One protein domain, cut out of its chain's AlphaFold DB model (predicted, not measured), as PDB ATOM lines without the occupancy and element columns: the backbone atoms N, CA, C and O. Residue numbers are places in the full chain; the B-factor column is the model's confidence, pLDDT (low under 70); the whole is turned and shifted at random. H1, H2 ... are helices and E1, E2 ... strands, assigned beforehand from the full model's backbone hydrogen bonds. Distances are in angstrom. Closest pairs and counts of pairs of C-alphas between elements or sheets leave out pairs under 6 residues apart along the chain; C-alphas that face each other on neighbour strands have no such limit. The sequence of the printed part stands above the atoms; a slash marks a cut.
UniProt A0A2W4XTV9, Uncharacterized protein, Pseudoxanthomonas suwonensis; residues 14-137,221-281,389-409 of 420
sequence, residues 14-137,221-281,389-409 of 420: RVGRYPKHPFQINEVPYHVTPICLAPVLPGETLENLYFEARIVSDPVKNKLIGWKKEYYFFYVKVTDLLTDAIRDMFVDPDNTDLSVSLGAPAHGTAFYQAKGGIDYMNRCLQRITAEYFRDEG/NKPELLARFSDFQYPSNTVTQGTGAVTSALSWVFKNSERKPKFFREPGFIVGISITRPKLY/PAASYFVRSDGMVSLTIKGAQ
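This is residues 14 to 137, 221 to 281 and 389 to 409 of the 420 residues of an uncharacterized protein of Pseudoxanthomonas suwonensis (UniProt A0A2W4XTV9). Two twisted sheets lie face to face as a sandwich, E1, E2, E4, E9 and E11 in one and E3, E10, E5 and E6 in the other, and helix H4 covers the face of the second sheet that is turned away from the first. At one end the small hairpin E7 and E8 continues E6 and E9, and its tip, residues 240 to 245, sticks out; far from that tip, H2 and H3 lie off both sheets. The 206 printed residues hold four named helices and eleven named strands, in the order E1 E2 E3 E4 E5 H1 H2 H3 H4 E6 E7 E8 E9 E10 E11, and the class is mixed, helices and strands. The first sheet is branched, while the second runs E3, E10, E5, E6, and the neighbours in both are antiparallel. The whole is compact, with a radius of gyration of the C-alphas of 19.5 A, and elongated, spanning 68 by 38 by 35 A.

In the branched sheet, E11 is residues 395 to 407, 35.9 A long, and ends at C-alpha 407 at (-5.721, -38.971, -6.791). E4, residues 45 to 57, is 35.5 A long, E9, residues 251 to 258, is 22.5 A, and E2, residues 20 to 27, is 21.1 A. E1 is residues 15 to 17 and begins at C-alpha 15 at (-7.689, -33.795, -6.999). In the second sheet E3 is residues 33 to 40, 20.7 A; E10 is residues 268 to 278, 32.0 A; E5 is residues 67 to 77, 32.1 A; and E6 is residues 224 to 233, 27.8 A. E7 is residues 236 to 239 and E8 residues 246 to 249. H4, residues 120 to 132, is 18.1 A long and begins at C-alpha 120 at (14.259, -48.272, -6.854); H1 is residues 78 to 81, H2 residues 84 to 91 and H3 residues 99 to 102.

E11 has E1 and E2 on one side and E4 on the other side. Across these pairs N 17 and O 405 are 2.8 A apart, N 23 and O 399 2.9 A, and N 54 and O 398 2.8 A, within hydrogen-bond range. E4 bends by 53 degrees at residue 48 and E11 by 50 degrees at residue 398. E9 is an edge strand beside E4, with N 51 and O 256 at 2.8 A. The two sheets form a sandwich, two sheets face to face, with their strands at 27 degrees; the closest C-alphas of E2 and E3 are those of Phe 23 and Ile 35, 6.2 A apart. In the second sheet N 35 and O 272 of E3 and E10 are 2.8 A apart, N 72 and O 273 of E5 and E10 2.9 A, and N 71 and O 229 of E5 and E6 2.8 A. In the hairpin E7 and E8, N 238 and O 247 are 2.8 A apart. H4 is on one face of the second sheet, two layers of helix and strands, with the C-alphas of Val 76 and Cys 124 6.5 A apart, the closest of E5 and H4. H1 only grazes that sheet; it touches H4 at residues 123 to 127 alone, the closest C-alphas being those of Leu 81 and Arg 123, 6.2 A. H1 and H2 touch only at the corner, with the C-alphas of Thr 79 and Arg 87 closest, 6.2 A. H3 touches no helix, and H2 and H3 are not on either sheet. Every O i to N i+4 pair of H4 is within hydrogen-bond range, in H2 2 of 4, and H1 and H3 are too short for such a pair.

The C-alphas of Asp 94 and Gly 244 are the two farthest apart, 68.0 A. Residues 138 to 220 and 282 to 388 are not printed; the C-alphas beside these cuts are 16.3 A apart for 137 and 221, and 18.2 A for 281 and 389. Of the links that are printed whole, H3 to H4 is long, with 17 residues. The mean pLDDT of the printed part is 86.0, and residues 82 to 85, 93 to 97, 99 to 100 and 221 are under 70.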
ATOM      1  N   ARG A  14     -11.536 -36.492  -6.269       75.00
ATOM      2  CA  ARG A  14     -10.212 -36.698  -6.871       75.00
ATOM      3  C   ARG A  14      -9.604 -35.353  -7.276       75.00
ATOM      4  O   ARG A  14     -10.159 -34.665  -8.133       75.00
ATOM      5  N   VAL A  15      -8.458 -35.009  -6.699       83.19
ATOM      6  CA  VAL A  15      -7.689 -33.795  -6.999       83.19
ATOM      7  C   VAL A  15      -6.490 -34.154  -7.878       83.19
ATOM      8  O   VAL A  15      -5.901 -35.228  -7.754       83.19
ATOM      9  N   GLY A  16      -6.165 -33.278  -8.830       84.69
ATOM     10  CA  GLY A  16      -5.001 -33.436  -9.697       84.69
ATOM     11  C   GLY A  16      -3.716 -32.987  -9.003       84.69
ATOM     12  O   GLY A  16      -3.643 -31.856  -8.531       84.69
ATOM     13  N   ARG A  17      -2.695 -33.845  -8.999       88.19
ATOM     14  CA  ARG A  17      -1.300 -33.491  -8.714       88.19
ATOM     15  C   ARG A  17      -0.485 -33.462 -10.005       88.19
ATOM     16  O   ARG A  17      -0.758 -34.213 -10.944       88.19
ATOM     17  N   TYR A  18       0.522 -32.591 -10.031       89.88
ATOM     18  CA  TYR A  18       1.305 -32.284 -11.230       89.88
ATOM     19  C   TYR A  18       2.812 -32.440 -10.982       89.88
ATOM     20  O   TYR A  18       3.531 -31.436 -10.992       89.88
ATOM     21  N   PRO A  19       3.315 -33.654 -10.688       91.19
ATOM     22  CA  PRO A  19       4.742 -33.841 -10.489       91.19
ATOM     23  C   PRO A  19       5.508 -33.547 -11.785       91.19
ATOM     24  O   PRO A  19       5.112 -33.929 -12.893       91.19
ATOM     25  N   LYS A  20       6.603 -32.810 -11.612       92.44
ATOM     26  CA  LYS A  20       7.447 -32.262 -12.668       92.44
ATOM     27  C   LYS A  20       8.880 -32.710 -12.419       92.44
ATOM     28  O   LYS A  20       9.434 -32.426 -11.361       92.44
ATOM     29  N   HIS A  21       9.462 -33.392 -13.394       93.44
ATOM     30  CA  HIS A  21      10.789 -33.989 -13.307       93.44
ATOM     31  C   HIS A  21      11.677 -33.406 -14.412       93.44
ATOM     32  O   HIS A  21      11.649 -33.915 -15.538       93.44
ATOM     33  N   PRO A  22      12.411 -32.311 -14.144       93.62
ATOM     34  CA  PRO A  22      13.490 -31.887 -15.023       93.62
ATOM     35  C   PRO A  22      14.621 -32.918 -14.963       93.62
ATOM     36  O   PRO A  22      14.889 -33.487 -13.903       93.62
ATOM     37  N   PHE A  23      15.280 -33.164 -16.088       93.56
ATOM     38  CA  PHE A  23      16.393 -34.100 -16.164       93.56
ATOM     39  C   PHE A  23      17.488 -33.569 -17.080       93.56
ATOM     40  O   PHE A  23      17.222 -32.942 -18.102       93.56
ATOM     41  N   GLN A  24      18.724 -33.900 -16.725       93.06
ATOM     42  CA  GLN A  24      19.903 -33.686 -17.544       93.06
ATOM     43  C   GLN A  24      20.749 -34.953 -17.457       93.06
ATOM     44  O   GLN A  24      21.206 -35.317 -16.375       93.06
ATOM     45  N   ILE A  25      20.934 -35.643 -18.579       91.75
ATOM     46  CA  ILE A  25      21.633 -36.932 -18.604       91.75
ATOM     47  C   ILE A  25      22.643 -37.012 -19.746       91.75
ATOM     48  O   ILE A  25      22.481 -36.392 -20.802       91.75
ATOM     49  N   ASN A  26      23.656 -37.847 -19.524       91.50
ATOM     50  CA  ASN A  26      24.584 -38.311 -20.543       91.50
ATOM     51  C   ASN A  26      24.293 -39.782 -20.815       91.50
ATOM     52  O   ASN A  26      24.354 -40.611 -19.909       91.50
ATOM     53  N   GLU A  27      23.998 -40.094 -22.065       91.75
ATOM     54  CA  GLU A  27      23.687 -41.441 -22.514       91.75
ATOM     55  C   GLU A  27      24.758 -41.931 -23.482       91.75
ATOM     56  O   GLU A  27      25.259 -41.177 -24.316       91.75
ATOM     57  N   VAL A  28      25.086 -43.216 -23.397       91.94
ATOM     58  CA  VAL A  28      25.895 -43.904 -24.406       91.94
ATOM     59  C   VAL A  28      24.938 -44.634 -25.358       91.94
ATOM     60  O   VAL A  28      23.962 -45.223 -24.887       91.94
ATOM     61  N   PRO A  29      25.164 -44.629 -26.686       91.69
ATOM     62  CA  PRO A  29      24.292 -45.345 -27.616       91.69
ATOM     63  C   PRO A  29      24.084 -46.817 -27.226       91.69
ATOM     64  O   PRO A  29      24.964 -47.440 -26.641       91.69
ATOM     65  N   TYR A  30      22.906 -47.361 -27.527       90.94
ATOM     66  CA  TYR A  30      22.403 -48.676 -27.101       90.94
ATOM     67  C   TYR A  30      22.228 -48.887 -25.595       90.94
ATOM     68  O   TYR A  30      21.732 -49.941 -25.210       90.94
ATOM     69  N   HIS A  31      22.575 -47.934 -24.731       91.38
ATOM     70  CA  HIS A  31      22.371 -48.100 -23.294       91.38
ATOM     71  C   HIS A  31      20.973 -47.637 -22.903       91.38
ATOM     72  O   HIS A  31      20.496 -46.586 -23.336       91.38
ATOM     73  N   VAL A  32      20.323 -48.430 -22.059       91.69
ATOM     74  CA  VAL A  32      19.008 -48.126 -21.505       91.69
ATOM     75  C   VAL A  32      19.212 -47.202 -20.307       91.69
ATOM     76  O   VAL A  32      19.577 -47.653 -19.222       91.69
ATOM     77  N   THR A  33      19.024 -45.898 -20.518       92.50
ATOM     78  CA  THR A  33      19.330 -44.875 -19.503       92.50
ATOM     79  C   THR A  33      18.038 -44.336 -18.888       92.50
ATOM     80  O   THR A  33      17.132 -43.946 -19.627       92.50
ATOM     81  N   PRO A  34      17.895 -44.308 -17.555       92.69
ATOM     82  CA  PRO A  34      16.713 -43.746 -16.919       92.69
ATOM     83  C   PRO A  34      16.718 -42.208 -16.956       92.69
ATOM     84  O   PRO A  34      17.762 -41.578 -16.803       92.69
ATOM     85  N   ILE A  35      15.538 -41.600 -17.110       92.56
ATOM     86  CA  ILE A  35      15.354 -40.134 -17.122       92.56
ATOM     87  C   ILE A  35      14.491 -39.615 -15.971       92.56
ATOM     88  O   ILE A  35      14.674 -38.484 -15.531       92.56
ATOM     89  N   CYS A  36      13.534 -40.405 -15.480       92.06
ATOM     90  CA  CYS A  36      12.661 -39.984 -14.388       92.06
ATOM     91  C   CYS A  36      12.123 -41.177 -13.600       92.06
ATOM     92  O   CYS A  36      11.870 -42.242 -14.166       92.06
ATOM     93  N   LEU A  37      11.887 -40.951 -12.307       92.62
ATOM     94  CA  LEU A  37      11.189 -41.856 -11.401       92.62
ATOM     95  C   LEU A  37      10.091 -41.062 -10.694       92.62
ATOM     96  O   LEU A  37      10.391 -40.127  -9.953       92.62
ATOM     97  N   ALA A  38       8.830 -41.421 -10.925       92.75
ATOM     98  CA  ALA A  38       7.692 -40.777 -10.278       92.75
ATOM     99  C   ALA A  38       6.863 -41.816  -9.505       92.75
ATOM    100  O   ALA A  38       6.339 -42.743 -10.127       92.75
ATOM    101  N   PRO A  39       6.723 -41.702  -8.172       92.38
ATOM    102  CA  PRO A  39       5.922 -42.638  -7.390       92.38
ATOM    103  C   PRO A  39       4.427 -42.422  -7.636       92.38
ATOM    104  O   PRO A  39       3.941 -41.284  -7.636       92.38
ATOM    105  N   VAL A  40       3.687 -43.516  -7.787       91.19
ATOM    106  CA  VAL A  40       2.226 -43.540  -7.924       91.19
ATOM    107  C   VAL A  40       1.591 -44.372  -6.822       91.19
ATOM    108  O   VAL A  40       2.168 -45.349  -6.346       91.19
ATOM    109  N   LEU A  41       0.401 -43.951  -6.405       89.69
ATOM    110  CA  LEU A  41      -0.375 -44.589  -5.349       89.69
ATOM    111  C   LEU A  41      -1.536 -45.401  -5.938       89.69
ATOM    112  O   LEU A  41      -2.025 -45.088  -7.031       89.69
ATOM    113  N   PRO A  42      -2.023 -46.424  -5.213       88.25
ATOM    114  CA  PRO A  42      -3.185 -47.183  -5.649       88.25
ATOM    115  C   PRO A  42      -4.411 -46.270  -5.767       88.25
ATOM    116  O   PRO A  42      -4.658 -45.406  -4.922       88.25
ATOM    117  N   GLY A  43      -5.198 -46.459  -6.824       85.25
ATOM    118  CA  GLY A  43      -6.404 -45.673  -7.079       85.25
ATOM    119  C   GLY A  43      -6.172 -44.365  -7.840       85.25
ATOM    120  O   GLY A  43      -7.144 -43.689  -8.195       85.25
ATOM    121  N   GLU A  44      -4.919 -44.008  -8.123       89.62
ATOM    122  CA  GLU A  44      -4.590 -42.840  -8.932       89.62
ATOM    123  C   GLU A  44      -4.807 -43.089 -10.429       89.62
ATOM    124  O   GLU A  44      -4.824 -44.219 -10.916       89.62
ATOM    125  N   THR A  45      -5.013 -42.018 -11.190       90.19
ATOM    126  CA  THR A  45      -5.178 -42.083 -12.647       90.19
ATOM    127  C   THR A  45      -4.248 -41.084 -13.316       90.19
ATOM    128  O   THR A  45      -4.376 -39.884 -13.087       90.19
ATOM    129  N   LEU A  46      -3.333 -41.560 -14.157       91.75
ATOM    130  CA  LEU A  46      -2.581 -40.713 -15.078       91.75
ATOM    131  C   LEU A  46      -3.535 -40.215 -16.159       91.75
ATOM    132  O   LEU A  46      -4.128 -41.029 -16.852       91.75
ATOM    133  N   GLU A  47      -3.682 -38.905 -16.312       91.00
ATOM    134  CA  GLU A  47      -4.527 -38.306 -17.352       91.00
ATOM    135  C   GLU A  47      -3.725 -37.837 -18.559       91.00
ATOM    136  O   GLU A  47      -4.182 -37.929 -19.698       91.00
ATOM    137  N   ASN A  48      -2.541 -37.289 -18.300       92.06
ATOM    138  CA  ASN A  48      -1.688 -36.726 -19.329       92.06
ATOM    139  C   ASN A  48      -0.224 -36.915 -18.946       92.06
ATOM    140  O   ASN A  48       0.169 -36.641 -17.811       92.06
ATOM    141  N   LEU A  49       0.571 -37.333 -19.919       92.50
ATOM    142  CA  LEU A  49       2.021 -37.362 -19.856       92.50
ATOM    143  C   LEU A  49       2.533 -36.364 -20.885       92.50
ATOM    144  O   LEU A  49       2.336 -36.558 -22.081       92.50
ATOM    145  N   TYR A  50       3.168 -35.295 -20.422       93.81
ATOM    146  CA  TYR A  50       3.824 -34.308 -21.268       93.81
ATOM    147  C   TYR A  50       5.337 -34.484 -21.184       93.81
ATOM    148  O   TYR A  50       5.900 -34.569 -20.092       93.81
ATOM    149  N   PHE A  51       5.981 -34.537 -22.343       94.25
ATOM    150  CA  PHE A  51       7.409 -34.748 -22.478       94.25
ATOM    151  C   PHE A  51       8.008 -33.730 -23.443       94.25
ATOM    152  O   PHE A  51       7.607 -33.643 -24.608       94.25
ATOM    153  N   GLU A  52       9.007 -33.002 -22.963       94.31
ATOM    154  CA  GLU A  52       9.839 -32.140 -23.789       94.31
ATOM    155  C   GLU A  52      11.313 -32.431 -23.535       94.31
ATOM    156  O   GLU A  52      11.737 -32.610 -22.394       94.31
ATOM    157  N   ALA A  53      12.098 -32.506 -24.604       94.69
ATOM    158  CA  ALA A  53      13.530 -32.733 -24.491       94.69
ATOM    159  C   ALA A  53      14.282 -32.188 -25.697       94.69
ATOM    160  O   ALA A  53      13.817 -32.260 -26.839       94.69
ATOM    161  N   ARG A  54      15.492 -31.703 -25.439       94.00
ATOM    162  CA  ARG A  54      16.496 -31.390 -26.446       94.00
ATOM    163  C   ARG A  54      17.657 -32.355 -26.288       94.00
ATOM    164  O   ARG A  54      18.174 -32.543 -25.190       94.00
ATOM    165  N   ILE A  55      18.076 -32.953 -27.396       94.44
ATOM    166  CA  ILE A  55      19.141 -33.953 -27.410       94.44
ATOM    167  C   ILE A  55      20.187 -33.547 -28.429       94.44
ATOM    168  O   ILE A  55      19.836 -33.179 -29.548       94.44
ATOM    169  N   VAL A  56      21.458 -33.644 -28.052       93.12
ATOM    170  CA  VAL A  56      22.600 -33.387 -28.931       93.12
ATOM    171  C   VAL A  56      23.645 -34.477 -28.716       93.12
ATOM    172  O   VAL A  56      23.971 -34.827 -27.584       93.12
ATOM    173  N   SER A  57      24.158 -35.024 -29.811       92.88
ATOM    174  CA  SER A  57      25.291 -35.958 -29.787       92.88
ATOM    175  C   SER A  57      26.624 -35.217 -29.849       92.88
ATOM    176  O   SER A  57      26.730 -34.170 -30.492       92.88
ATOM    177  N   ASP A  58      27.649 -35.781 -29.210       91.31
ATOM    178  CA  ASP A  58      29.036 -35.429 -29.513       91.31
ATOM    179  C   ASP A  58      29.348 -35.721 -31.007       91.31
ATOM    180  O   ASP A  58      28.641 -36.511 -31.644       91.31
ATOM    181  N   PRO A  59      30.381 -35.096 -31.607       90.06
ATOM    182  CA  PRO A  59      30.630 -35.209 -33.043       90.06
ATOM    183  C   PRO A  59      30.817 -36.656 -33.528       90.06
ATOM    184  O   PRO A  59      31.619 -37.423 -32.990       90.06
ATOM    185  N   VAL A  60      30.103 -37.005 -34.596       88.62
ATOM    186  CA  VAL A  60      30.044 -38.353 -35.175       88.62
ATOM    187  C   VAL A  60      30.986 -38.467 -36.371       88.62
ATOM    188  O   VAL A  60      31.163 -37.520 -37.140       88.62
ATOM    189  N   LYS A  61      31.606 -39.643 -36.530       84.81
ATOM    190  CA  LYS A  61      32.589 -39.913 -37.588       84.81
ATOM    191  C   LYS A  61      31.937 -39.994 -38.974       84.81
ATOM    192  O   LYS A  61      32.467 -39.433 -39.932       84.81
ATOM    193  N   ASN A  62      30.786 -40.665 -39.091       82.06
ATOM    194  CA  ASN A  62      30.026 -40.743 -40.342       82.06
ATOM    195  C   ASN A  62      28.996 -39.602 -40.456       82.06
ATOM    196  O   ASN A  62      28.188 -39.383 -39.557       82.06
ATOM    197  N   LYS A  63      28.997 -38.913 -41.601       81.44
ATOM    198  CA  LYS A  63      28.129 -37.759 -41.892       81.44
ATOM    199  C   LYS A  63      26.768 -38.130 -42.491       81.44
ATOM    200  O   LYS A  63      25.893 -37.279 -42.564       81.44
ATOM    201  N   LEU A  64      26.604 -39.365 -42.963       81.75
ATOM    202  CA  LEU A  64      25.443 -39.812 -43.741       81.75
ATOM    203  C   LEU A  64      24.520 -40.753 -42.969       81.75
ATOM    204  O   LEU A  64      23.350 -40.886 -43.317       81.75
ATOM    205  N   ILE A  65      25.025 -41.435 -41.943       85.12
ATOM    206  CA  ILE A  65      24.260 -42.467 -41.241       85.12
ATOM    207  C   ILE A  65      23.450 -41.837 -40.111       85.12
ATOM    208  O   ILE A  65      24.007 -41.303 -39.155       85.12
ATOM    209  N   GLY A  66      22.125 -41.918 -40.236       89.25
ATOM    210  CA  GLY A  66      21.181 -41.431 -39.236       89.25
ATOM    211  C   GLY A  66      21.020 -42.368 -38.046       89.25
ATOM    212  O   GLY A  66      21.278 -43.573 -38.134       89.25
ATOM    213  N   TRP A  67      20.622 -41.796 -36.911       92.50
ATOM    214  CA  TRP A  67      20.373 -42.525 -35.668       92.50
ATOM    215  C   TRP A  67      18.920 -42.333 -35.235       92.50
ATOM    216  O   TRP A  67      18.294 -41.300 -35.489       92.50
ATOM    217  N   LYS A  68      18.396 -43.336 -34.537       92.75
ATOM    218  CA  LYS A  68      17.070 -43.317 -33.935       92.75
ATOM    219  C   LYS A  68      17.173 -42.960 -32.457       92.75
ATOM    220  O   LYS A  68      17.904 -43.620 -31.722       92.75
ATOM    221  N   LYS A  69      16.413 -41.970 -32.000       94.12
ATOM    222  CA  LYS A  69      16.234 -41.680 -30.575       94.12
ATOM    223  C   LYS A  69      14.862 -42.158 -30.138       94.12
ATOM    224  O   LYS A  69      13.872 -41.917 -30.825       94.12
ATOM    225  N   GLU A  70      14.800 -42.841 -29.006       93.75
ATOM    226  CA  GLU A  70      13.573 -43.394 -28.454       93.75
ATOM    227  C   GLU A  70      13.445 -43.080 -26.964       93.75
ATOM    228  O   GLU A  70      14.424 -43.101 -26.218       93.75
ATOM    229  N   TYR A  71      12.209 -42.828 -26.549       94.62
ATOM    230  CA  TYR A  71      11.804 -42.668 -25.164       94.62
ATOM    231  C   TYR A  71      10.668 -43.633 -24.858       94.62
ATOM    232  O   TYR A  71       9.711 -43.744 -25.630       94.62
ATOM    233  N   TYR A  72      10.774 -44.309 -23.723       94.69
ATOM    234  CA  TYR A  72       9.775 -45.245 -23.231       94.69
ATOM    235  C   TYR A  72       9.357 -44.845 -21.824       94.69
ATOM    236  O   TYR A  72      10.201 -44.520 -20.993       94.69
ATOM    237  N   PHE A  73       8.059 -44.900 -21.558       94.25
ATOM    238  CA  PHE A  73       7.506 -44.691 -20.228       94.25
ATOM    239  C   PHE A  73       6.798 -45.960 -19.790       94.25
ATOM    240  O   PHE A  73       5.871 -46.410 -20.464       94.25
ATOM    241  N   PHE A  74       7.233 -46.517 -18.668       94.44
ATOM    242  CA  PHE A  74       6.678 -47.733 -18.089       94.44
ATOM    243  C   PHE A  74       6.081 -47.454 -16.717       94.44
ATOM    244  O   PHE A  74       6.560 -46.592 -15.985       94.44
ATOM    245  N   TYR A  75       5.053 -48.213 -16.366       93.44
ATOM    246  CA  TYR A  75       4.533 -48.329 -15.015       93.44
ATOM    247  C   TYR A  75       4.979 -49.670 -14.430       93.44
ATOM    248  O   TYR A  75       4.653 -50.724 -14.972       93.44
ATOM    249  N   VAL A  76       5.749 -49.621 -13.344       91.25
ATOM    250  CA  VAL A  76       6.257 -50.796 -12.626       91.25
ATOM    251  C   VAL A  76       5.582 -50.855 -11.263       91.25
ATOM    252  O   VAL A  76       5.676 -49.900 -10.487       91.25
ATOM    253  N   LYS A  77       4.901 -51.963 -10.968       89.38
ATOM    254  CA  LYS A  77       4.260 -52.188  -9.668       89.38
ATOM    255  C   LYS A  77       5.332 -52.513  -8.630       89.38
ATOM    256  O   LYS A  77       6.334 -53.147  -8.949       89.38
ATOM    257  N   VAL A  78       5.139 -52.096  -7.379       85.50
ATOM    258  CA  VAL A  78       6.111 -52.408  -6.316       85.50
ATOM    259  C   VAL A  78       6.173 -53.916  -6.028       85.50
ATOM    260  O   VAL A  78       7.242 -54.446  -5.734       85.50
ATOM    261  N   THR A  79       5.051 -54.615  -6.187       81.69
ATOM    262  CA  THR A  79       4.939 -56.080  -6.105       81.69
ATOM    263  C   THR A  79       5.844 -56.805  -7.106       81.69
ATOM    264  O   THR A  79       6.367 -57.873  -6.795       81.69
ATOM    265  N   ASP A  80       6.112 -56.191  -8.262       80.00
ATOM    266  CA  ASP A  80       6.971 -56.747  -9.314       80.00
ATOM    267  C   ASP A  80       8.471 -56.556  -9.040       80.00
ATOM    268  O   ASP A  80       9.303 -57.100  -9.766       80.00
ATOM    269  N   LEU A  81       8.856 -55.801  -8.003       77.12
ATOM    270  CA  LEU A  81      10.262 -55.513  -7.686       77.12
ATOM    271  C   LEU A  81      10.985 -56.663  -6.954       77.12
ATOM    272  O   LEU A  81      12.078 -56.454  -6.424       77.12
ATOM    273  N   LEU A  82      10.402 -57.873  -6.979       62.03
ATOM    274  CA  LEU A  82      11.009 -59.166  -6.616       62.03
ATOM    275  C   LEU A  82      11.828 -59.122  -5.317       62.03
ATOM    276  O   LEU A  82      12.967 -59.581  -5.249       62.03
ATOM    277  N   THR A  83      11.274 -58.523  -4.266       65.31
ATOM    278  CA  THR A  83      11.852 -58.588  -2.923       65.31
ATOM    279  C   THR A  83      10.711 -58.666  -1.919       65.31
ATOM    280  O   THR A  83      10.003 -57.677  -1.728       65.31
ATOM    281  N   ASP A  84      10.540 -59.828  -1.285       68.12
ATOM    282  CA  ASP A  84       9.469 -60.079  -0.306       68.12
ATOM    283  C   ASP A  84       9.459 -59.017   0.805       68.12
ATOM    284  O   ASP A  84       8.404 -58.511   1.170       68.12
ATOM    285  N   ALA A  85      10.639 -58.529   1.200       68.12
ATOM    286  CA  ALA A  85      10.786 -57.453   2.179       68.12
ATOM    287  C   ALA A  85      10.088 -56.133   1.779       68.12
ATOM    288  O   ALA A  85       9.603 -55.402   2.639       68.12
ATOM    289  N   ILE A  86      10.004 -55.809   0.481       71.88
ATOM    290  CA  ILE A  86       9.300 -54.601   0.018       71.88
ATOM    291  C   ILE A  86       7.784 -54.803   0.095       71.88
ATOM    292  O   ILE A  86       7.050 -53.863   0.387       71.88
ATOM    293  N   ARG A  87       7.300 -56.026  -0.147       72.56
ATOM    294  CA  ARG A  87       5.883 -56.364   0.017       72.56
ATOM    295  C   ARG A  87       5.485 -56.321   1.491       72.56
ATOM    296  O   ARG A  87       4.438 -55.763   1.813       72.56
ATOM    297  N   ASP A  88       6.342 -56.848   2.359       73.50
ATOM    298  CA  ASP A  88       6.119 -56.881   3.803       73.50
ATOM    299  C   ASP A  88       6.026 -55.474   4.404       73.50
ATOM    300  O   ASP A  88       5.201 -55.256   5.286       73.50
ATOM    301  N   MET A  89       6.744 -54.487   3.849       73.38
ATOM    302  CA  MET A  89       6.641 -53.073   4.250       73.38
ATOM    303  C   MET A  89       5.211 -52.505   4.154       73.38
ATOM    304  O   MET A  89       4.855 -51.600   4.902       73.38
ATOM    305  N   PHE A  90       4.375 -53.003   3.235       71.50
ATOM    306  CA  PHE A  90       2.985 -52.537   3.101       71.50
ATOM    307  C   PHE A  90       2.000 -53.294   3.997       71.50
ATOM    308  O   PHE A  90       0.864 -52.846   4.151       71.50
ATOM    309  N   VAL A  91       2.405 -54.439   4.552       74.38
ATOM    310  CA  VAL A  91       1.577 -55.278   5.433       74.38
ATOM    311  C   VAL A  91       1.878 -54.981   6.900       74.38
ATOM    312  O   VAL A  91       0.950 -54.903   7.702       74.38
ATOM    313  N   ASP A  92       3.152 -54.781   7.230       71.31
ATOM    314  CA  ASP A  92       3.631 -54.470   8.571       71.31
ATOM    315  C   ASP A  92       4.456 -53.168   8.553       71.31
ATOM    316  O   ASP A  92       5.649 -53.191   8.236       71.31
ATOM    317  N   PRO A  93       3.835 -52.013   8.859       64.06
ATOM    318  CA  PRO A  93       4.519 -50.723   8.857       64.06
ATOM    319  C   PRO A  93       5.521 -50.569  10.012       64.06
ATOM    320  O   PRO A  93       6.320 -49.634   9.980       64.06
ATOM    321  N   ASP A  94       5.487 -51.462  11.010       67.19
ATOM    322  CA  ASP A  94       6.430 -51.475  12.134       67.19
ATOM    323  C   ASP A  94       7.683 -52.318  11.821       67.19
ATOM    324  O   ASP A  94       8.657 -52.299  12.584       67.19
ATOM    325  N   ASN A  95       7.693 -53.044  10.694       58.31
ATOM    326  CA  ASN A  95       8.827 -53.858  10.282       58.31
ATOM    327  C   ASN A  95       9.978 -52.986   9.747       58.31
ATOM    328  O   ASN A  95       9.790 -52.000   9.034       58.31
ATOM    329  N   THR A  96      11.189 -53.360  10.151       59.94
ATOM    330  CA  THR A  96      12.414 -52.551  10.160       59.94
ATOM    331  C   THR A  96      12.728 -51.847   8.843       59.94
ATOM    332  O   THR A  96      12.668 -52.456   7.776       59.94
ATOM    333  N   ASP A  97      13.168 -50.592   8.958       67.50
ATOM    334  CA  ASP A  97      13.724 -49.768   7.885       67.50
ATOM    335  C   ASP A  97      14.545 -50.585   6.864       67.50
ATOM    336  O   ASP A  97      15.635 -51.095   7.148       67.50
ATOM    337  N   LEU A  98      14.009 -50.682   5.644       71.88
ATOM    338  CA  LEU A  98      14.624 -51.392   4.523       71.88
ATOM    339  C   LEU A  98      15.940 -50.747   4.059       71.88
ATOM    340  O   LEU A  98      16.666 -51.358   3.276       71.88
ATOM    341  N   SER A  99      16.286 -49.545   4.536       67.50
ATOM    342  CA  SER A  99      17.593 -48.931   4.282       67.50
ATOM    343  C   SER A  99      18.754 -49.792   4.793       67.50
ATOM    344  O   SER A  99      19.834 -49.781   4.204       67.50
ATOM    345  N   VAL A 100      18.536 -50.600   5.838       67.31
ATOM    346  CA  VAL A 100      19.581 -51.449   6.427       67.31
ATOM    347  C   VAL A 100      19.878 -52.668   5.548       67.31
ATOM    348  O   VAL A 100      21.031 -53.084   5.444       67.31
ATOM    349  N   SER A 101      18.860 -53.236   4.897       71.50
ATOM    350  CA  SER A 101      18.987 -54.449   4.075       71.50
ATOM    351  C   SER A 101      19.142 -54.163   2.578       71.50
ATOM    352  O   SER A 101      19.829 -54.907   1.879       71.50
ATOM    353  N   LEU A 102      18.520 -53.093   2.072       75.62
ATOM    354  CA  LEU A 102      18.460 -52.742   0.647       75.62
ATOM    355  C   LEU A 102      19.053 -51.360   0.330       75.62
ATOM    356  O   LEU A 102      19.081 -50.972  -0.842       75.62
ATOM    357  N   GLY A 103      19.498 -50.607   1.339       75.75
ATOM    358  CA  GLY A 103      20.116 -49.301   1.136       75.75
ATOM    359  C   GLY A 103      21.488 -49.423   0.482       75.75
ATOM    360  O   GLY A 103      22.280 -50.312   0.803       75.75
ATOM    361  N   ALA A 104      21.796 -48.518  -0.450       77.00
ATOM    362  CA  ALA A 104      23.110 -48.547  -1.079       77.00
ATOM    363  C   ALA A 104      24.217 -48.151  -0.093       77.00
ATOM    364  O   ALA A 104      24.086 -47.152   0.630       77.00
ATOM    365  N   PRO A 105      25.363 -48.855  -0.133       76.56
ATOM    366  CA  PRO A 105      26.513 -48.546   0.713       76.56
ATOM    367  C   PRO A 105      27.208 -47.231   0.319       76.56
ATOM    368  O   PRO A 105      27.958 -46.663   1.117       76.56
ATOM    369  N   ALA A 106      26.957 -46.729  -0.895       80.94
ATOM    370  CA  ALA A 106      27.563 -45.527  -1.457       80.94
ATOM    371  C   ALA A 106      26.577 -44.758  -2.353       80.94
ATOM    372  O   ALA A 106      25.520 -45.268  -2.717       80.94
ATOM    373  N   HIS A 107      26.937 -43.525  -2.713       83.75
ATOM    374  CA  HIS A 107      26.194 -42.742  -3.699       83.75
ATOM    375  C   HIS A 107      26.363 -43.353  -5.098       83.75
ATOM    376  O   HIS A 107      27.487 -43.606  -5.531       83.75
ATOM    377  N   GLY A 108      25.254 -43.559  -5.805       79.81
ATOM    378  CA  GLY A 108      25.221 -44.068  -7.171       79.81
ATOM    379  C   GLY A 108      24.832 -42.968  -8.150       79.81
ATOM    380  O   GLY A 108      23.651 -42.655  -8.290       79.81
ATOM    381  N   THR A 109      25.808 -42.390  -8.858       81.81
ATOM    382  CA  THR A 109      25.552 -41.307  -9.827       81.81
ATOM    383  C   THR A 109      24.702 -41.770 -11.012       81.81
ATOM    384  O   THR A 109      23.862 -41.012 -11.482       81.81
ATOM    385  N   ALA A 110      24.886 -43.012 -11.473       81.19
ATOM    386  CA  ALA A 110      24.154 -43.564 -12.615       81.19
ATOM    387  C   ALA A 110      22.635 -43.642 -12.357       81.19
ATOM    388  O   ALA A 110      21.825 -43.226 -13.176       81.19
ATOM    389  N   PHE A 111      22.229 -44.096 -11.174       84.94
ATOM    390  CA  PHE A 111      20.813 -44.287 -10.844       84.94
ATOM    391  C   PHE A 111      20.225 -43.164  -9.981       84.94
ATOM    392  O   PHE A 111      19.121 -43.306  -9.460       84.94
ATOM    393  N   TYR A 112      20.947 -42.044  -9.839       86.44
ATOM    394  CA  TYR A 112      20.569 -40.912  -8.986       86.44
ATOM    395  C   TYR A 112      20.203 -41.349  -7.554       86.44
ATOM    396  O   TYR A 112      19.169 -40.980  -6.997       86.44
ATOM    397  N   GLN A 113      21.069 -42.168  -6.956       87.31
ATOM    398  CA  GLN A 113      20.853 -42.754  -5.638       87.31
ATOM    399  C   GLN A 113      21.802 -42.154  -4.594       87.31
ATOM    400  O   GLN A 113      23.020 -42.097  -4.785       87.31
ATOM    401  N   ALA A 114      21.255 -41.758  -3.444       84.94
ATOM    402  CA  ALA A 114      22.045 -41.362  -2.282       84.94
ATOM    403  C   ALA A 114      22.398 -42.569  -1.397       84.94
ATOM    404  O   ALA A 114      21.628 -43.524  -1.298       84.94
ATOM    405  N   LYS A 115      23.545 -42.500  -0.707       84.44
ATOM    406  CA  LYS A 115      23.937 -43.482   0.312       84.44
ATOM    407  C   LYS A 115      22.811 -43.666   1.340       84.44
ATOM    408  O   LYS A 115      22.287 -42.680   1.849       84.44
ATOM    409  N   GLY A 116      22.462 -44.917   1.638       79.81
ATOM    410  CA  GLY A 116      21.355 -45.278   2.533       79.81
ATOM    411  C   GLY A 116      19.963 -45.248   1.888       79.81
ATOM    412  O   GLY A 116      19.032 -45.815   2.440       79.81
ATOM    413  N   GLY A 117      19.801 -44.656   0.700       82.81
ATOM    414  CA  GLY A 117      18.561 -44.773  -0.070       82.81
ATOM    415  C   GLY A 117      18.440 -46.146  -0.731       82.81
ATOM    416  O   GLY A 117      19.452 -46.784  -1.019       82.81
ATOM    417  N   ILE A 118      17.218 -46.588  -1.020       84.06
ATOM    418  CA  ILE A 118      16.949 -47.821  -1.779       84.06
ATOM    419  C   ILE A 118      17.027 -47.520  -3.280       84.06
ATOM    420  O   ILE A 118      16.480 -46.520  -3.748       84.06
ATOM    421  N   ASP A 119      17.684 -48.395  -4.045       85.12
ATOM    422  CA  ASP A 119      17.839 -48.240  -5.498       85.12
ATOM    423  C   ASP A 119      16.583 -48.706  -6.251       85.12
ATOM    424  O   ASP A 119      16.564 -49.752  -6.906       85.12
ATOM    425  N   TYR A 120      15.486 -47.958  -6.120       87.25
ATOM    426  CA  TYR A 120      14.259 -48.272  -6.854       87.25
ATOM    427  C   TYR A 120      14.457 -48.161  -8.367       87.25
ATOM    428  O   TYR A 120      13.886 -48.951  -9.116       87.25
ATOM    429  N   MET A 121      15.295 -47.226  -8.820       88.56
ATOM    430  CA  MET A 121      15.520 -46.992 -10.242       88.56
ATOM    431  C   MET A 121      16.150 -48.209 -10.922       88.56
ATOM    432  O   MET A 121      15.617 -48.692 -11.920       88.56
ATOM    433  N   ASN A 122      17.248 -48.737 -10.380       88.25
ATOM    434  CA  ASN A 122      17.915 -49.908 -10.947       88.25
ATOM    435  C   ASN A 122      17.021 -51.149 -10.881       88.25
ATOM    436  O   ASN A 122      16.915 -51.881 -11.858       88.25
ATOM    437  N   ARG A 123      16.287 -51.357  -9.782       88.31
ATOM    438  CA  ARG A 123      15.348 -52.488  -9.662       88.31
ATOM    439  C   ARG A 123      14.237 -52.428 -10.710       88.31
ATOM    440  O   ARG A 123      13.958 -53.429 -11.369       88.31
ATOM    441  N   CYS A 124      13.641 -51.253 -10.920       89.75
ATOM    442  CA  CYS A 124      12.676 -51.063 -11.998       89.75
ATOM    443  C   CYS A 124      13.317 -51.304 -13.373       89.75
ATOM    444  O   CYS A 124      12.719 -51.959 -14.226       89.75
ATOM    445  N   LEU A 125      14.537 -50.804 -13.586       89.94
ATOM    446  CA  LEU A 125      15.260 -50.954 -14.843       89.94
ATOM    447  C   LEU A 125      15.591 -52.420 -15.149       89.94
ATOM    448  O   LEU A 125      15.449 -52.837 -16.295       89.94
ATOM    449  N   GLN A 126      15.973 -53.212 -14.145       89.50
ATOM    450  CA  GLN A 126      16.220 -54.649 -14.278       89.50
ATOM    451  C   GLN A 126      14.969 -55.377 -14.767       89.50
ATOM    452  O   GLN A 126      15.045 -56.141 -15.728       89.50
ATOM    453  N   ARG A 127      13.803 -55.086 -14.172       88.69
ATOM    454  CA  ARG A 127      12.533 -55.700 -14.584       88.69
ATOM    455  C   ARG A 127      12.132 -55.293 -16.000       88.69
ATOM    456  O   ARG A 127      11.752 -56.149 -16.792       88.69
ATOM    457  N   ILE A 128      12.249 -54.007 -16.336       89.69
ATOM    458  CA  ILE A 128      11.938 -53.506 -17.683       89.69
ATOM    459  C   ILE A 128      12.880 -54.123 -18.723       89.69
ATOM    460  O   ILE A 128      12.437 -54.529 -19.794       89.69
ATOM    461  N   THR A 129      14.172 -54.217 -18.406       87.94
ATOM    462  CA  THR A 129      15.180 -54.785 -19.309       87.94
ATOM    463  C   THR A 129      14.932 -56.265 -19.557       87.94
ATOM    464  O   THR A 129      14.955 -56.681 -20.711       87.94
ATOM    465  N   ALA A 130      14.668 -57.035 -18.499       86.81
ATOM    466  CA  ALA A 130      14.413 -58.468 -18.597       86.81
ATOM    467  C   ALA A 130      13.189 -58.797 -19.465       86.81
ATOM    468  O   ALA A 130      13.224 -59.771 -20.199       86.81
ATOM    469  N   GLU A 131      12.127 -57.989 -19.400       86.06
ATOM    470  CA  GLU A 131      10.876 -58.279 -20.116       86.06
ATOM    471  C   GLU A 131      10.843 -57.719 -21.549       86.06
ATOM    472  O   GLU A 131      10.288 -58.347 -22.442       86.06
ATOM    473  N   TYR A 132      11.392 -56.519 -21.784       86.75
ATOM    474  CA  TYR A 132      11.198 -55.803 -23.058       86.75
ATOM    475  C   TYR A 132      12.440 -55.696 -23.944       86.75
ATOM    476  O   TYR A 132      12.308 -55.352 -25.121       86.75
ATOM    477  N   PHE A 133      13.640 -55.893 -23.395       87.12
ATOM    478  CA  PHE A 133      14.898 -55.639 -24.108       87.12
ATOM    479  C   PHE A 133      15.826 -56.857 -24.186       87.12
ATOM    480  O   PHE A 133      16.905 -56.742 -24.773       87.12
ATOM    481  N   ARG A 134      15.420 -57.986 -23.602       86.06
ATOM    482  CA  ARG A 134      16.151 -59.253 -23.571       86.06
ATOM    483  C   ARG A 134      15.340 -60.340 -24.255       86.06
ATOM    484  O   ARG A 134      14.112 -60.264 -24.275       86.06
ATOM    485  N   ASP A 135      16.046 -61.329 -24.785       79.81
ATOM    486  CA  ASP A 135      15.408 -62.531 -25.308       79.81
ATOM    487  C   ASP A 135      14.987 -63.446 -24.146       79.81
ATOM    488  O   ASP A 135      15.482 -63.339 -23.017       79.81
ATOM    489  N   GLU A 136      14.053 -64.355 -24.411       74.56
ATOM    490  CA  GLU A 136      13.561 -65.296 -23.408       74.56
ATOM    491  C   GLU A 136      14.701 -66.180 -22.867       74.56
ATOM    492  O   GLU A 136      15.526 -66.700 -23.615       74.56
ATOM    493  N   GLY A 137      14.774 -66.327 -21.540       70.88
ATOM    494  CA  GLY A 137      15.846 -67.073 -20.869       70.88
ATOM    495  C   GLY A 137      17.176 -66.316 -20.738       70.88
ATOM    496  O   GLY A 137      18.106 -66.818 -20.103       70.88
ATOM    497  N   ASN A 221       2.919 -60.229 -13.879       68.94
ATOM    498  CA  ASN A 221       3.787 -59.296 -13.149       68.94
ATOM    499  C   ASN A 221       4.793 -58.572 -14.072       68.94
ATOM    500  O   ASN A 221       6.013 -58.702 -13.939       68.94
ATOM    501  N   LYS A 222       4.289 -57.903 -15.103       81.94
ATOM    502  CA  LYS A 222       5.004 -57.320 -16.229       81.94
ATOM    503  C   LYS A 222       4.838 -55.807 -16.163       81.94
ATOM    504  O   LYS A 222       3.711 -55.328 -16.004       81.94
ATOM    505  N   PRO A 223       5.929 -55.042 -16.338       86.56
ATOM    506  CA  PRO A 223       5.846 -53.596 -16.462       86.56
ATOM    507  C   PRO A 223       4.877 -53.193 -17.572       86.56
ATOM    508  O   PRO A 223       4.893 -53.755 -18.661       86.56
ATOM    509  N   GLU A 224       4.046 -52.189 -17.327       88.88
ATOM    510  CA  GLU A 224       3.061 -51.746 -18.307       88.88
ATOM    511  C   GLU A 224       3.605 -50.572 -19.125       88.88
ATOM    512  O   GLU A 224       3.940 -49.523 -18.575       88.88
ATOM    513  N   LEU A 225       3.664 -50.709 -20.452       90.69
ATOM    514  CA  LEU A 225       4.051 -49.607 -21.339       90.69
ATOM    515  C   LEU A 225       2.950 -48.531 -21.384       90.69
ATOM    516  O   LEU A 225       1.830 -48.791 -21.824       90.69
ATOM    517  N   LEU A 226       3.289 -47.309 -20.973       90.69
ATOM    518  CA  LEU A 226       2.397 -46.146 -20.978       90.69
ATOM    519  C   LEU A 226       2.483 -45.368 -22.291       90.69
ATOM    520  O   LEU A 226       1.464 -45.060 -22.905       90.69
ATOM    521  N   ALA A 227       3.703 -45.038 -22.714       90.69
ATOM    522  CA  ALA A 227       3.950 -44.241 -23.907       90.69
ATOM    523  C   ALA A 227       5.301 -44.597 -24.530       90.69
ATOM    524  O   ALA A 227       6.251 -44.969 -23.836       90.69
ATOM    525  N   ARG A 228       5.383 -44.439 -25.852       93.19
ATOM    526  CA  ARG A 228       6.617 -44.561 -26.625       93.19
ATOM    527  C   ARG A 228       6.709 -43.390 -27.590       93.19
ATOM    528  O   ARG A 228       5.794 -43.177 -28.381       93.19
ATOM    529  N   PHE A 229       7.837 -42.695 -27.572       93.19
ATOM    530  CA  PHE A 229       8.174 -41.680 -28.561       93.19
ATOM    531  C   PHE A 229       9.445 -42.102 -29.280       93.19
ATOM    532  O   PHE A 229      10.378 -42.599 -28.656       93.19
ATOM    533  N   SER A 230       9.487 -41.938 -30.594       92.50
ATOM    534  CA  SER A 230      10.687 -42.239 -31.363       92.50
ATOM    535  C   SER A 230      10.810 -41.316 -32.552       92.50
ATOM    536  O   SER A 230       9.802 -41.049 -33.202       92.50
ATOM    537  N   ASP A 231      12.034 -40.915 -32.858       93.69
ATOM    538  CA  ASP A 231      12.346 -40.105 -34.027       93.69
ATOM    539  C   ASP A 231      13.678 -40.538 -34.649       93.69
ATOM    540  O   ASP A 231      14.578 -41.017 -33.949       93.69
ATOM    541  N   PHE A 232      13.797 -40.406 -35.969       92.19
ATOM    542  CA  PHE A 232      14.991 -40.766 -36.729       92.19
ATOM    543  C   PHE A 232      15.563 -39.523 -37.397       92.19
ATOM    544  O   PHE A 232      14.874 -38.858 -38.163       92.19
ATOM    545  N   GLN A 233      16.841 -39.243 -37.150       91.50
ATOM    546  CA  GLN A 233      17.487 -38.031 -37.645       91.50
ATOM    547  C   GLN A 233      18.818 -38.361 -38.312       91.50
ATOM    548  O   GLN A 233      19.552 -39.242 -37.863       91.50
ATOM    549  N   TYR A 234      19.143 -37.619 -39.369       91.38
ATOM    550  CA  TYR A 234      20.460 -37.643 -40.000       91.38
ATOM    551  C   TYR A 234      21.400 -36.599 -39.375       91.38
ATOM    552  O   TYR A 234      20.925 -35.551 -38.921       91.38
ATOM    553  N   PRO A 235      22.725 -36.837 -39.362       89.50
ATOM    554  CA  PRO A 235      23.687 -35.849 -38.896       89.50
ATOM    555  C   PRO A 235      23.597 -34.544 -39.688       89.50
ATOM    556  O   PRO A 235      23.489 -34.534 -40.912       89.50
ATOM    557  N   SER A 236      23.674 -33.431 -38.968       87.00
ATOM    558  CA  SER A 236      23.789 -32.095 -39.544       87.00
ATOM    559  C   SER A 236      25.252 -31.661 -39.547       87.00
ATOM    560  O   SER A 236      25.977 -31.873 -38.572       87.00
ATOM    561  N   ASN A 237      25.698 -31.077 -40.658       82.88
ATOM    562  CA  ASN A 237      27.073 -30.618 -40.818       82.88
ATOM    563  C   ASN A 237      27.209 -29.173 -40.346       82.88
ATOM    564  O   ASN A 237      26.419 -28.307 -40.712       82.88
ATOM    565  N   THR A 238      28.262 -28.913 -39.586       78.69
ATOM    566  CA  THR A 238      28.667 -27.579 -39.148       78.69
ATOM    567  C   THR A 238      30.100 -27.340 -39.608       78.69
ATOM    568  O   THR A 238      30.937 -28.240 -39.541       78.69
ATOM    569  N   VAL A 239      30.377 -26.148 -40.138       77.88
ATOM    570  CA  VAL A 239      31.715 -25.770 -40.609       77.88
ATOM    571  C   VAL A 239      32.300 -24.783 -39.620       77.88
ATOM    572  O   VAL A 239      31.725 -23.724 -39.369       77.88
ATOM    573  N   THR A 240      33.454 -25.122 -39.059       77.19
ATOM    574  CA  THR A 240      34.172 -24.208 -38.172       77.19
ATOM    575  C   THR A 240      34.858 -23.130 -39.015       77.19
ATOM    576  O   THR A 240      35.724 -23.448 -39.826       77.19
ATOM    577  N   GLN A 241      34.495 -21.855 -38.826       71.62
ATOM    578  CA  GLN A 241      34.971 -20.743 -39.670       71.62
ATOM    579  C   GLN A 241      36.496 -20.528 -39.637       71.62
ATOM    580  O   GLN A 241      37.050 -20.029 -40.609       71.62
ATOM    581  N   GLY A 242      37.182 -20.914 -38.555       75.94
ATOM    582  CA  GLY A 242      38.633 -20.722 -38.415       75.94
ATOM    583  C   GLY A 242      39.500 -21.789 -39.094       75.94
ATOM    584  O   GLY A 242      40.592 -21.482 -39.553       75.94
ATOM    585  N   THR A 243      39.032 -23.039 -39.162       73.56
ATOM    586  CA  THR A 243      39.821 -24.181 -39.671       73.56
ATOM    587  C   THR A 243      39.250 -24.795 -40.945       73.56
ATOM    588  O   THR A 243      39.899 -25.641 -41.554       73.56
ATOM    589  N   GLY A 244      38.022 -24.437 -41.334       71.44
ATOM    590  CA  GLY A 244      37.299 -25.101 -42.420       71.44
ATOM    591  C   GLY A 244      36.921 -26.557 -42.111       71.44
ATOM    592  O   GLY A 244      36.382 -27.246 -42.976       71.44
ATOM    593  N   ALA A 245      37.179 -27.040 -40.888       76.44
ATOM    594  CA  ALA A 245      36.858 -28.402 -40.490       76.44
ATOM    595  C   ALA A 245      35.337 -28.583 -40.402       76.44
ATOM    596  O   ALA A 245      34.631 -27.797 -39.761       76.44
ATOM    597  N   VAL A 246      34.845 -29.636 -41.054       75.94
ATOM    598  CA  VAL A 246      33.428 -30.007 -41.052       75.94
ATOM    599  C   VAL A 246      33.185 -31.032 -39.953       75.94
ATOM    600  O   VAL A 246      33.624 -32.178 -40.075       75.94
ATOM    601  N   THR A 247      32.452 -30.633 -38.920       83.12
ATOM    602  CA  THR A 247      31.994 -31.502 -37.832       83.12
ATOM    603  C   THR A 247      30.525 -31.847 -38.015       83.12
ATOM    604  O   THR A 247      29.704 -30.977 -38.316       83.12
ATOM    605  N   SER A 248      30.182 -33.116 -37.827       86.25
ATOM    606  CA  SER A 248      28.817 -33.614 -37.990       86.25
ATOM    607  C   SER A 248      28.269 -34.049 -36.640       86.25
ATOM    608  O   SER A 248      28.934 -34.789 -35.922       86.25
ATOM    609  N   ALA A 249      27.070 -33.593 -36.294       87.94
ATOM    610  CA  ALA A 249      26.389 -33.983 -35.065       87.94
ATOM    611  C   ALA A 249      24.890 -34.145 -35.320       87.94
ATOM    612  O   ALA A 249      24.302 -33.474 -36.177       87.94
ATOM    613  N   LEU A 250      24.268 -35.046 -34.569       90.12
ATOM    614  CA  LEU A 250      22.822 -35.225 -34.542       90.12
ATOM    615  C   LEU A 250      22.207 -34.398 -33.414       90.12
ATOM    616  O   LEU A 250      22.749 -34.349 -32.305       90.12
ATOM    617  N   SER A 251      21.061 -33.790 -33.709       92.12
ATOM    618  CA  SER A 251      20.248 -33.046 -32.754       92.12
ATOM    619  C   SER A 251      18.787 -33.437 -32.924       92.12
ATOM    620  O   SER A 251      18.282 -33.428 -34.042       92.12
ATOM    621  N   TRP A 252      18.102 -33.699 -31.814       94.38
ATOM    622  CA  TRP A 252      16.664 -33.974 -31.779       94.38
ATOM    623  C   TRP A 252      15.954 -32.980 -30.868       94.38
ATOM    624  O   TRP A 252      16.534 -32.476 -29.899       94.38
ATOM    625  N   VAL A 253      14.682 -32.730 -31.163       93.75
ATOM    626  CA  VAL A 253      13.790 -31.939 -30.315       93.75
ATOM    627  C   VAL A 253      12.469 -32.689 -30.191       93.75
ATOM    628  O   VAL A 253      11.750 -32.837 -31.172       93.75
ATOM    629  N   PHE A 254      12.147 -33.141 -28.982       93.06
ATOM    630  CA  PHE A 254      10.874 -33.785 -28.666       93.06
ATOM    631  C   PHE A 254       9.951 -32.797 -27.962       93.06
ATOM    632  O   PHE A 254      10.378 -32.073 -27.060       93.06
ATOM    633  N   LYS A 255       8.683 -32.787 -28.372       92.31
ATOM    634  CA  LYS A 255       7.580 -32.043 -27.748       92.31
ATOM    635  C   LYS A 255       6.314 -32.866 -27.921       92.31
ATOM    636  O   LYS A 255       5.534 -32.648 -28.846       92.31
ATOM    637  N   ASN A 256       6.148 -33.858 -27.061       92.38
ATOM    638  CA  ASN A 256       5.125 -34.878 -27.217       92.38
ATOM    639  C   ASN A 256       4.234 -34.922 -25.979       92.38
ATOM    640  O   ASN A 256       4.666 -34.656 -24.858       92.38
ATOM    641  N   SER A 257       2.966 -35.267 -26.182       91.19
ATOM    642  CA  SER A 257       2.038 -35.515 -25.086       91.19
ATOM    643  C   SER A 257       1.211 -36.752 -25.371       91.19
ATOM    644  O   SER A 257       0.667 -36.863 -26.468       91.19
ATOM    645  N   GLU A 258       1.051 -37.616 -24.379       91.62
ATOM    646  CA  GLU A 258       0.156 -38.766 -24.438       91.62
ATOM    647  C   GLU A 258      -0.995 -38.565 -23.447       91.62
ATOM    648  O   GLU A 258      -0.776 -38.362 -22.253       91.62
ATOM    649  N   ARG A 259      -2.235 -38.635 -23.943       89.25
ATOM    650  CA  ARG A 259      -3.469 -38.399 -23.164       89.25
ATOM    651  C   ARG A 259      -4.315 -39.657 -22.996       89.25
ATOM    652  O   ARG A 259      -5.541 -39.591 -23.001       89.25
ATOM    653  N   LYS A 260      -3.677 -40.825 -22.927       88.31
ATOM    654  CA  LYS A 260      -4.383 -42.078 -22.653       88.31
ATOM    655  C   LYS A 260      -4.527 -42.229 -21.142       88.31
ATOM    656  O   LYS A 260      -3.512 -42.440 -20.477       88.31
ATOM    657  N   PRO A 261      -5.749 -42.106 -20.587       86.06
ATOM    658  CA  PRO A 261      -5.919 -42.192 -19.155       86.06
ATOM    659  C   PRO A 261      -5.584 -43.604 -18.679       86.06
ATOM    660  O   PRO A 261      -6.096 -44.586 -19.221       86.06
ATOM    661  N   LYS A 262      -4.733 -43.711 -17.660       87.56
ATOM    662  CA  LYS A 262      -4.325 -44.994 -17.094       87.56
ATOM    663  C   LYS A 262      -4.574 -45.024 -15.598       87.56
ATOM    664  O   LYS A 262      -4.062 -44.187 -14.865       87.56
ATOM    665  N   PHE A 263      -5.366 -45.996 -15.160       89.06
ATOM    666  CA  PHE A 263      -5.650 -46.238 -13.750       89.06
ATOM    667  C   PHE A 263      -4.573 -47.135 -13.129       89.06
ATOM    668  O   PHE A 263      -4.282 -48.202 -13.673       89.06
ATOM    669  N   PHE A 264      -4.023 -46.720 -11.991       89.94
ATOM    670  CA  PHE A 264      -3.029 -47.470 -11.229       89.94
ATOM    671  C   PHE A 264      -3.721 -48.311 -10.157       89.94
ATOM    672  O   PHE A 264      -4.373 -47.789  -9.251       89.94
ATOM    673  N   ARG A 265      -3.607 -49.636 -10.285       86.25
ATOM    674  CA  ARG A 265      -4.230 -50.600  -9.361       86.25
ATOM    675  C   ARG A 265      -3.461 -50.735  -8.046       86.25
ATOM    676  O   ARG A 265      -4.069 -50.990  -7.015       86.25
ATOM    677  N   GLU A 266      -2.149 -50.540  -8.092       86.56
ATOM    678  CA  GLU A 266      -1.210 -50.806  -7.001       86.56
ATOM    679  C   GLU A 266      -0.262 -49.613  -6.815       86.56
ATOM    680  O   GLU A 266      -0.152 -48.774  -7.714       86.56
ATOM    681  N   PRO A 267       0.419 -49.495  -5.662       89.00
ATOM    682  CA  PRO A 267       1.555 -48.593  -5.558       89.00
ATOM    683  C   PRO A 267       2.658 -49.024  -6.531       89.00
ATOM    684  O   PRO A 267       2.919 -50.214  -6.732       89.00
ATOM    685  N   GLY A 268       3.323 -48.046  -7.132       91.12
ATOM    686  CA  GLY A 268       4.304 -48.296  -8.180       91.12
ATOM    687  C   GLY A 268       5.129 -47.072  -8.522       91.12
ATOM    688  O   GLY A 268       5.034 -46.021  -7.886       91.12
ATOM    689  N   PHE A 269       5.910 -47.208  -9.583       93.06
ATOM    690  CA  PHE A 269       6.694 -46.127 -10.151       93.06
ATOM    691  C   PHE A 269       6.413 -45.987 -11.642       93.06
ATOM    692  O   PHE A 269       6.350 -46.973 -12.377       93.06
ATOM    693  N   ILE A 270       6.282 -44.744 -12.097       93.31
ATOM    694  CA  ILE A 270       6.406 -44.395 -13.507       93.31
ATOM    695  C   ILE A 270       7.885 -44.142 -13.779       93.31
ATOM    696  O   ILE A 270       8.491 -43.253 -13.175       93.31
ATOM    697  N   VAL A 271       8.448 -44.920 -14.694       94.19
ATOM    698  CA  VAL A 271       9.855 -44.856 -15.082       94.19
ATOM    699  C   VAL A 271       9.947 -44.406 -16.525       94.19
ATOM    700  O   VAL A 271       9.379 -45.033 -17.421       94.19
ATOM    701  N   GLY A 272      10.662 -43.309 -16.745       94.00
ATOM    702  CA  GLY A 272      11.039 -42.863 -18.077       94.00
ATOM    703  C   GLY A 272      12.423 -43.395 -18.423       94.00
ATOM    704  O   GLY A 272      13.337 -43.328 -17.600       94.00
ATOM    705  N   ILE A 273      12.581 -43.882 -19.646       94.69
ATOM    706  CA  ILE A 273      13.824 -44.432 -20.180       94.69
ATOM    707  C   ILE A 273      14.123 -43.781 -21.526       94.69
ATOM    708  O   ILE A 273      13.218 -43.587 -22.341       94.69
ATOM    709  N   SER A 274      15.397 -43.501 -21.781       94.44
ATOM    710  CA  SER A 274      15.923 -43.045 -23.058       94.44
ATOM    711  C   SER A 274      16.875 -44.070 -23.673       94.44
ATOM    712  O   SER A 274      17.649 -44.731 -22.976       94.44
ATOM    713  N   ILE A 275      16.782 -44.219 -24.995       93.56
ATOM    714  CA  ILE A 275      17.633 -45.108 -25.790       93.56
ATOM    715  C   ILE A 275      17.953 -44.439 -27.125       93.56
ATOM    716  O   ILE A 275      17.063 -43.967 -27.830       93.56
ATOM    717  N   THR A 276      19.220 -44.453 -27.515       93.56
ATOM    718  CA  THR A 276      19.704 -43.991 -28.816       93.56
ATOM    719  C   THR A 276      20.235 -45.193 -29.569       93.56
ATOM    720  O   THR A 276      21.205 -45.810 -29.139       93.56
ATOM    721  N   ARG A 277      19.613 -45.527 -30.699       91.19
ATOM    722  CA  ARG A 277      20.046 -46.603 -31.592       91.19
ATOM    723  C   ARG A 277      20.581 -46.025 -32.899       91.19
ATOM    724  O   ARG A 277      19.794 -45.637 -33.766       91.19
ATOM    725  N   PRO A 278      21.907 -45.945 -33.057       89.44
ATOM    726  CA  PRO A 278      22.534 -45.764 -34.352       89.44
ATOM    727  C   PRO A 278      22.054 -46.814 -35.358       89.44
ATOM    728  O   PRO A 278      21.747 -47.947 -34.990       89.44
ATOM    729  N   LYS A 279      22.001 -46.455 -36.639       86.81
ATOM    730  CA  LYS A 279      21.956 -47.465 -37.698       86.81
ATOM    731  C   LYS A 279      23.370 -48.021 -37.879       86.81
ATOM    732  O   LYS A 279      24.311 -47.237 -38.006       86.81
ATOM    733  N   LEU A 280      23.514 -49.344 -37.890       82.62
ATOM    734  CA  LEU A 280      24.799 -50.022 -38.061       82.62
ATOM    735  C   LEU A 280      24.801 -50.877 -39.319       82.62
ATOM    736  O   LEU A 280      23.751 -51.295 -39.801       82.62
ATOM    737  N   TYR A 281      26.008 -51.126 -39.813       83.50
ATOM    738  CA  TYR A 281      26.283 -52.103 -40.854       83.50
ATOM    739  C   TYR A 281      27.249 -53.151 -40.298       83.50
ATOM    740  O   TYR A 281      28.213 -52.809 -39.604       83.50
ATOM    741  N   PRO A 389      36.700 -41.240 -29.636       76.12
ATOM    742  CA  PRO A 389      36.103 -42.421 -28.996       76.12
ATOM    743  C   PRO A 389      36.369 -42.565 -27.487       76.12
ATOM    744  O   PRO A 389      35.588 -43.203 -26.794       76.12
ATOM    745  N   ALA A 390      37.437 -41.965 -26.953       75.88
ATOM    746  CA  ALA A 390      37.816 -42.105 -25.542       75.88
ATOM    747  C   ALA A 390      37.397 -40.929 -24.636       75.88
ATOM    748  O   ALA A 390      37.454 -41.063 -23.417       75.88
ATOM    749  N   ALA A 391      36.999 -39.783 -25.203       77.94
ATOM    750  CA  ALA A 391      36.746 -38.560 -24.426       77.94
ATOM    751  C   ALA A 391      35.359 -37.941 -24.665       77.94
ATOM    752  O   ALA A 391      34.795 -37.362 -23.739       77.94
ATOM    753  N   SER A 392      34.801 -38.088 -25.873       83.50
ATOM    754  CA  SER A 392      33.531 -37.465 -26.271       83.50
ATOM    755  C   SER A 392      32.706 -38.448 -27.099       83.50
ATOM    756  O   SER A 392      32.800 -38.476 -28.326       83.50
ATOM    757  N   TYR A 393      31.943 -39.293 -26.407       89.25
ATOM    758  CA  TYR A 393      31.108 -40.343 -26.999       89.25
ATOM    759  C   TYR A 393      29.683 -40.359 -26.423       89.25
ATOM    760  O   TYR A 393      28.998 -41.385 -26.432       89.25
ATOM    761  N   PHE A 394      29.235 -39.224 -25.887       91.38
ATOM    762  CA  PHE A 394      27.951 -39.130 -25.211       91.38
ATOM    763  C   PHE A 394      26.891 -38.480 -26.097       91.38
ATOM    764  O   PHE A 394      27.137 -37.576 -26.897       91.38
ATOM    765  N   VAL A 395      25.661 -38.929 -25.890       92.19
ATOM    766  CA  VAL A 395      24.442 -38.264 -26.325       92.19
ATOM    767  C   VAL A 395      23.879 -37.558 -25.104       92.19
ATOM    768  O   VAL A 395      23.465 -38.194 -24.137       92.19
ATOM    769  N   ARG A 396      23.902 -36.230 -25.121       94.00
ATOM    770  CA  ARG A 396      23.451 -35.412 -23.997       94.00
ATOM    771  C   ARG A 396      21.999 -35.053 -24.211       94.00
ATOM    772  O   ARG A 396      21.622 -34.640 -25.309       94.00
ATOM    773  N   SER A 397      21.194 -35.192 -23.169       93.44
ATOM    774  CA  SER A 397      19.807 -34.745 -23.205       93.44
ATOM    775  C   SER A 397      19.467 -33.905 -21.993       93.44
ATOM    776  O   SER A 397      19.904 -34.199 -20.882       93.44
ATOM    777  N   ASP A 398      18.693 -32.867 -22.256       95.06
ATOM    778  CA  ASP A 398      18.129 -31.949 -21.280       95.06
ATOM    779  C   ASP A 398      16.635 -31.830 -21.570       95.06
ATOM    780  O   ASP A 398      16.227 -31.754 -22.737       95.06
ATOM    781  N   GLY A 399      15.807 -31.877 -20.538       93.56
ATOM    782  CA  GLY A 399      14.370 -31.901 -20.733       93.56
ATOM    783  C   GLY A 399      13.568 -31.978 -19.452       93.56
ATOM    784  O   GLY A 399      14.076 -31.859 -18.339       93.56
ATOM    785  N   MET A 400      12.269 -32.175 -19.633       94.38
ATOM    786  CA  MET A 400      11.305 -32.201 -18.554       94.38
ATOM    787  C   MET A 400      10.185 -33.197 -18.847       94.38
ATOM    788  O   MET A 400       9.611 -33.235 -19.937       94.38
ATOM    789  N   VAL A 401       9.845 -33.987 -17.832       94.12
ATOM    790  CA  VAL A 401       8.649 -34.831 -17.810       94.12
ATOM    791  C   VAL A 401       7.640 -34.192 -16.863       94.12
ATOM    792  O   VAL A 401       7.941 -33.952 -15.694       94.12
ATOM    793  N   SER A 402       6.433 -33.922 -17.348       93.38
ATOM    794  CA  SER A 402       5.323 -33.437 -16.529       93.38
ATOM    795  C   SER A 402       4.181 -34.439 -16.591       93.38
ATOM    796  O   SER A 402       3.675 -34.753 -17.669       93.38
ATOM    797  N   LEU A 403       3.747 -34.917 -15.430       92.25
ATOM    798  CA  LEU A 403       2.652 -35.873 -15.315       92.25
ATOM    799  C   LEU A 403       1.446 -35.174 -14.695       92.25
ATOM    800  O   LEU A 403       1.589 -34.429 -13.732       92.25
ATOM    801  N   THR A 404       0.256 -35.431 -15.224       92.44
ATOM    802  CA  THR A 404      -1.006 -35.036 -14.595       92.44
ATOM    803  C   THR A 404      -1.649 -36.284 -14.020       92.44
ATOM    804  O   THR A 404      -2.117 -37.134 -14.779       92.44
ATOM    805  N   ILE A 405      -1.663 -36.406 -12.694       90.38
ATOM    806  CA  ILE A 405      -2.179 -37.583 -11.988       90.38
ATOM    807  C   ILE A 405      -3.335 -37.146 -11.096       90.38
ATOM    808  O   ILE A 405      -3.166 -36.270 -10.254       90.38
ATOM    809  N   LYS A 406      -4.512 -37.752 -11.244       88.75
ATOM    810  CA  LYS A 406      -5.644 -37.538 -10.336       88.75
ATOM    811  C   LYS A 406      -5.648 -38.583  -9.230       88.75
ATOM    812  O   LYS A 406      -5.644 -39.777  -9.518       88.75
ATOM    813  N   GLY A 407      -5.718 -38.130  -7.986       86.12
ATOM    814  CA  GLY A 407      -5.721 -38.971  -6.791       86.12
ATOM    815  C   GLY A 407      -6.469 -38.319  -5.632       86.12
ATOM    816  O   GLY A 407      -7.174 -37.332  -5.817       86.12
ATOM    817  N   ALA A 408      -6.328 -38.880  -4.435       80.19
ATOM    818  CA  ALA A 408      -6.876 -38.295  -3.205       80.19
ATOM    819  C   ALA A 408      -5.894 -37.332  -2.510       80.19
ATOM    820  O   ALA A 408      -6.290 -36.589  -1.620       80.19
ATOM    821  N   GLN A 409      -4.620 -37.343  -2.915       78.00
ATOM    822  CA  GLN A 409      -3.578 -36.522  -2.304       78.00
ATOM    823  C   GLN A 409      -3.799 -35.041  -2.610       78.00
ATOM    824  O   GLN A 409      -3.951 -34.644  -3.766       78.00
TER     825      GLN A 409